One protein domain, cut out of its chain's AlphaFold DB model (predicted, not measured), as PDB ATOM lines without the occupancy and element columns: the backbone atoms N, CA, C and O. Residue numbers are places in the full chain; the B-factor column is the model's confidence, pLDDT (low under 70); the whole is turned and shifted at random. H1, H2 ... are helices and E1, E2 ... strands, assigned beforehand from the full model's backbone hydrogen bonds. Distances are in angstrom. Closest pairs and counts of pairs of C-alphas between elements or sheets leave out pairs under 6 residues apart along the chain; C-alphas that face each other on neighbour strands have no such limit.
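What this domain is: This is residues 121 to 165 of the 575 residues of the protein "CxC2 domain-containing protein" of Serendipita vermifera MAFF 305830 (UniProt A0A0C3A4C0). Little regular structure is here: a mostly looped chain with a short hairpin, E1 and E2, and one small helix, H1. The hairpin's turn at Gln 154 and the loop at Ala 142 mark opposite ends. The 45 printed residues, 14 of them in named elements, run H1, E1, E2; the class is mixed, the sheet E1 - E2 antiparallel. The whole is compact, radius of gyration of the C-alphas 9.7 A, spanning 30 by 23 by 16 A.

How they stand to each other: Start at residues 121 to 122, which pair antiparallel with residues 148 to 149 of E1, residues 148 to 151. Next comes H1, residues 133 to 139, with every O i to N i+4 pair within hydrogen-bond range. E1 forms an antiparallel hairpin with E2, residues 156 to 158, at 137 degrees; look for N 150 and O 157, 2.9 A apart. H1 and E2 are apart.

Where its parts are: Find C-alpha 133 at (185.394, 204.163, 207.259); H1 runs 10.1 A. E1 covers 10.3 A; E2 covers 6.8 A, ending at C-alpha 158, (186.711, 217.383, 210.031).

The domain as a whole: The C-alphas of Ala 142 and Gln 154 are the farthest apart, 29.6 A. The printed part has no cut and no long link; residue 128 is under pLDDT 70.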
ATOM      1  N   LYS A 121     185.260 208.879 214.008       90.69
ATOM      2  CA  LYS A 121     184.376 209.078 215.155       90.69
ATOM      3  C   LYS A 121     183.259 210.050 214.801       90.69
ATOM      4  O   LYS A 121     183.473 211.016 214.079       90.69
ATOM      5  N   CYS A 122     182.067 209.803 215.333       90.31
ATOM      6  CA  CYS A 122     180.972 210.761 215.279       90.31
ATOM      7  C   CYS A 122     180.977 211.630 216.540       90.31
ATOM      8  O   CYS A 122     181.067 211.106 217.649       90.31
ATOM      9  N   GLN A 123     180.873 212.948 216.374       87.31
ATOM     10  CA  GLN A 123     180.766 213.909 217.476       87.31
ATOM     11  C   GLN A 123     179.314 214.180 217.895       87.31
ATOM     12  O   GLN A 123     179.079 214.783 218.937       87.31
ATOM     13  N   THR A 124     178.336 213.749 217.091       89.25
ATOM     14  CA  THR A 124     176.902 213.957 217.357       89.25
ATOM     15  C   THR A 124     176.255 212.756 218.054       89.25
ATOM     16  O   THR A 124     175.344 212.925 218.859       89.25
ATOM     17  N   CYS A 125     176.722 211.536 217.779       88.44
ATOM     18  CA  CYS A 125     176.199 210.322 218.401       88.44
ATOM     19  C   CYS A 125     176.555 210.236 219.891       88.44
ATOM     20  O   CYS A 125     177.649 210.599 220.314       88.44
ATOM     21  N   THR A 126     175.662 209.626 220.673       81.25
ATOM     22  CA  THR A 126     175.911 209.260 222.078       81.25
ATOM     23  C   THR A 126     177.025 208.225 222.225       81.25
ATOM     24  O   THR A 126     177.753 208.231 223.214       81.25
ATOM     25  N   SER A 127     177.176 207.334 221.240       72.69
ATOM     26  CA  SER A 127     178.308 206.411 221.177       72.69
ATOM     27  C   SER A 127     179.551 207.137 220.672       72.69
ATOM     28  O   SER A 127     179.573 207.644 219.551       72.69
ATOM     29  N   THR A 128     180.603 207.146 221.487       69.06
ATOM     30  CA  THR A 128     181.872 207.823 221.183       69.06
ATOM     31  C   THR A 128     182.960 206.877 220.683       69.06
ATOM     32  O   THR A 128     184.095 207.314 220.481       69.06
ATOM     33  N   ALA A 129     182.630 205.595 220.494       84.31
ATOM     34  CA  ALA A 129     183.583 204.588 220.058       84.31
ATOM     35  C   ALA A 129     184.009 204.845 218.599       84.31
ATOM     36  O   ALA A 129     183.145 204.908 217.719       84.31
ATOM     37  N   PRO A 130     185.318 204.974 218.327       89.88
ATOM     38  CA  PRO A 130     185.819 205.052 216.965       89.88
ATOM     39  C   PRO A 130     185.507 203.775 216.172       89.88
ATOM     40  O   PRO A 130     185.400 202.686 216.737       89.88
ATOM     41  N   CYS A 131     185.384 203.891 214.853       91.81
ATOM     42  CA  CYS A 131     185.214 202.763 213.938       91.81
ATOM     43  C   CYS A 131     185.889 203.037 212.584       91.81
ATOM     44  O   CYS A 131     186.421 204.125 212.351       91.81
ATOM     45  N   CYS A 132     185.947 202.030 211.712       93.31
ATOM     46  CA  CYS A 132     186.524 202.191 210.379       93.31
ATOM     47  C   CYS A 132     185.594 202.982 209.444       93.31
ATOM     48  O   CYS A 132     184.410 203.182 209.738       93.31
ATOM     49  N   ARG A 133     186.120 203.384 208.279       93.94
ATOM     50  CA  ARG A 133     185.394 204.163 207.259       93.94
ATOM     51  C   ARG A 133     184.070 203.511 206.836       93.94
ATOM     52  O   ARG A 133     183.051 204.185 206.733       93.94
ATOM     53  N   THR A 134     184.061 202.197 206.630       93.88
ATOM     54  CA  THR A 134     182.867 201.468 206.174       93.88
ATOM     55  C   THR A 134     181.791 201.410 207.257       93.88
ATOM     56  O   THR A 134     180.613 201.661 206.991       93.88
ATOM     57  N   CYS A 135     182.190 201.132 208.502       93.31
ATOM     58  CA  CYS A 135     181.266 201.081 209.631       93.31
ATOM     59  C   CYS A 135     180.684 202.457 209.948       93.31
ATOM     60  O   CYS A 135     179.477 202.556 210.167       93.31
ATOM     61  N   ILE A 136     181.503 203.519 209.935       92.81
ATOM     62  CA  ILE A 136     180.994 204.866 210.208       92.81
ATOM     63  C   ILE A 136     179.984 205.287 209.138       92.81
ATOM     64  O   ILE A 136     178.926 205.799 209.498       92.81
ATOM     65  N   ALA A 137     180.251 204.998 207.859       93.50
ATOM     66  CA  ALA A 137     179.334 205.319 206.770       93.50
ATOM     67  C   ALA A 137     178.014 204.541 206.883       93.50
ATOM     68  O   ALA A 137     176.934 205.124 206.796       93.50
ATOM     69  N   THR A 138     178.092 203.240 207.175       92.38
ATOM     70  CA  THR A 138     176.913 202.375 207.350       92.38
ATOM     71  C   THR A 138     176.040 202.841 208.517       92.38
ATOM     72  O   THR A 138     174.829 202.991 208.361       92.38
ATOM     73  N   ASN A 139     176.650 203.153 209.665       91.81
ATOM     74  CA  ASN A 139     175.937 203.595 210.867       91.81
ATOM     75  C   ASN A 139     175.248 204.960 210.695       91.81
ATOM     76  O   ASN A 139     174.294 205.261 211.410       91.81
ATOM     77  N   HIS A 140     175.716 205.784 209.753       92.94
ATOM     78  CA  HIS A 140     175.198 207.133 209.509       92.94
ATOM     79  C   HIS A 140     174.342 207.245 208.250       92.94
ATOM     80  O   HIS A 140     173.938 208.345 207.889       92.94
ATOM     81  N   LYS A 141     173.971 206.123 207.623       89.62
ATOM     82  CA  LYS A 141     173.061 206.129 206.470       89.62
ATOM     83  C   LYS A 141     171.706 206.777 206.789       89.62
ATOM     84  O   LYS A 141     171.148 207.473 205.950       89.62
ATOM     85  N   ALA A 142     171.194 206.569 208.004       89.31
ATOM     86  CA  ALA A 142     169.949 207.181 208.477       89.31
ATOM     87  C   ALA A 142     170.141 208.589 209.069       89.31
ATOM     88  O   ALA A 142     169.176 209.335 209.186       89.31
ATOM     89  N   ASN A 143     171.375 208.956 209.432       92.12
ATOM     90  CA  ASN A 143     171.709 210.239 210.055       92.12
ATOM     91  C   ASN A 143     172.890 210.897 209.324       92.12
ATOM     92  O   ASN A 143     173.971 211.070 209.901       92.12
ATOM     93  N   PRO A 144     172.716 211.241 208.036       93.75
ATOM     94  CA  PRO A 144     173.818 211.664 207.178       93.75
ATOM     95  C   PRO A 144     174.394 213.040 207.546       93.75
ATOM     96  O   PRO A 144     175.502 213.366 207.135       93.75
ATOM     97  N   LEU A 145     173.667 213.840 208.331       93.69
ATOM     98  CA  LEU A 145     174.078 215.175 208.788       93.69
ATOM     99  C   LEU A 145     174.749 215.156 210.170       93.69
ATOM    100  O   LEU A 145     174.914 216.187 210.810       93.69
ATOM    101  N   HIS A 146     175.154 213.992 210.674       92.31
ATOM    102  CA  HIS A 146     176.013 213.953 211.853       92.31
ATOM    103  C   HIS A 146     177.435 214.440 211.528       92.31
ATOM    104  O   HIS A 146     177.948 214.277 210.414       92.31
ATOM    105  N   ARG A 147     178.098 215.039 212.525       90.00
ATOM    106  CA  ARG A 147     179.487 215.496 212.397       90.00
ATOM    107  C   ARG A 147     180.439 214.324 212.582       90.00
ATOM    108  O   ARG A 147     180.519 213.752 213.670       90.00
ATOM    109  N   ILE A 148     181.150 213.978 211.514       90.94
ATOM    110  CA  ILE A 148     182.160 212.921 211.509       90.94
ATOM    111  C   ILE A 148     183.542 213.563 211.475       90.94
ATOM    112  O   ILE A 148     183.781 214.500 210.715       90.94
ATOM    113  N   VAL A 149     184.445 213.028 212.288       89.69
ATOM    114  CA  VAL A 149     185.851 213.422 212.345       89.69
ATOM    115  C   VAL A 149     186.755 212.219 212.095       89.69
ATOM    116  O   VAL A 149     186.393 211.077 212.405       89.69
ATOM    117  N   PHE A 150     187.932 212.479 211.539       90.44
ATOM    118  CA  PHE A 150     188.969 211.493 211.255       90.44
ATOM    119  C   PHE A 150     190.216 211.778 212.085       90.44
ATOM    120  O   PHE A 150     190.618 212.923 212.252       90.44
ATOM    121  N   TRP A 151     190.828 210.728 212.618       90.62
ATOM    122  CA  TRP A 151     192.088 210.836 213.336       90.62
ATOM    123  C   TRP A 151     193.270 210.812 212.366       90.62
ATOM    124  O   TRP A 151     193.630 209.751 211.852       90.62
ATOM    125  N   ASN A 152     193.925 211.958 212.177       87.44
ATOM    126  CA  ASN A 152     195.080 212.094 211.277       87.44
ATOM    127  C   ASN A 152     196.419 211.644 211.895       87.44
ATOM    128  O   ASN A 152     197.478 211.796 211.288       87.44
ATOM    129  N   GLY A 153     196.383 211.092 213.110       86.38
ATOM    130  CA  GLY A 153     197.561 210.687 213.878       86.38
ATOM    131  C   GLY A 153     197.906 211.644 215.018       86.38
ATOM    132  O   GLY A 153     198.517 211.205 215.990       86.38
ATOM    133  N   GLN A 154     197.485 212.909 214.939       83.75
ATOM    134  CA  GLN A 154     197.753 213.925 215.963       83.75
ATOM    135  C   GLN A 154     196.477 214.471 216.605       83.75
ATOM    136  O   GLN A 154     196.431 214.633 217.823       83.75
ATOM    137  N   TYR A 155     195.455 214.755 215.800       84.25
ATOM    138  CA  TYR A 155     194.179 215.298 216.251       84.25
ATOM    139  C   TYR A 155     193.032 214.809 215.358       84.25
ATOM    140  O   TYR A 155     193.242 214.154 214.333       84.25
ATOM    141  N   PHE A 156     191.804 215.099 215.783       86.25
ATOM    142  CA  PHE A 156     190.616 214.871 214.972       86.25
ATOM    143  C   PHE A 156     190.413 216.028 214.000       86.25
ATOM    144  O   PHE A 156     190.196 217.155 214.430       86.25
ATOM    145  N   GLU A 157     190.446 215.741 212.705       85.81
ATOM    146  CA  GLU A 157     190.103 216.695 211.652       85.81
ATOM    147  C   GLU A 157     188.694 216.432 211.111       85.81
ATOM    148  O   GLU A 157     188.192 215.302 211.125       85.81
ATOM    149  N   SER A 158     188.036 217.489 210.639       84.75
ATOM    150  CA  SER A 158     186.711 217.383 210.031       84.75
ATOM    151  C   SER A 158     186.798 216.692 208.672       84.75
ATOM    152  O   SER A 158     187.657 217.019 207.856       84.75
ATOM    153  N   VAL A 159     185.870 215.774 208.392       87.06
ATOM    154  CA  VAL A 159     185.789 215.105 207.087       87.06
ATOM    155  C   VAL A 159     184.484 215.409 206.375       87.06
ATOM    156  O   VAL A 159     183.415 215.498 206.979       87.06
ATOM    157  N   LYS A 160     184.572 215.524 205.049       87.25
ATOM    158  CA  LYS A 160     183.395 215.641 204.190       87.25
ATOM    159  C   LYS A 160     182.655 214.310 204.172       87.25
ATOM    160  O   LYS A 160     183.265 213.267 203.932       87.25
ATOM    161  N   GLN A 161     181.345 214.349 204.372       89.94
ATOM    162  CA  GLN A 161     180.489 213.165 204.372       89.94
ATOM    163  C   GLN A 161     180.568 212.424 203.029       89.94
ATOM    164  O   GLN A 161     180.734 211.201 203.010       89.94
ATOM    165  N   SER A 162     180.580 213.164 201.915       86.44
ATOM    166  CA  SER A 162     180.773 212.602 200.571       86.44
ATOM    167  C   SER A 162     182.104 211.854 200.423       86.44
ATOM    168  O   SER A 162     182.151 210.765 199.854       86.44
ATOM    169  N   ALA A 163     183.188 212.368 201.018       87.81
ATOM    170  CA  ALA A 163     184.507 211.739 200.945       87.81
ATOM    171  C   ALA A 163     184.559 210.380 201.655       87.81
ATOM    172  O   ALA A 163     185.382 209.540 201.299       87.81
ATOM    173  N   ILE A 164     183.681 210.120 202.625       90.62
ATOM    174  CA  ILE A 164     183.620 208.842 203.348       90.62
ATOM    175  C   ILE A 164     182.485 207.925 202.880       90.62
ATOM    176  O   ILE A 164     182.327 206.845 203.441       90.62
ATOM    177  N   GLY A 165     181.761 208.299 201.820       89.50
ATOM    178  CA  GLY A 165     180.694 207.482 201.235       89.50
ATOM    179  C   GLY A 165     179.353 207.587 201.963       89.50
ATOM    180  O   GLY A 165     178.501 206.719 201.791       89.50
TER     181      GLY A 165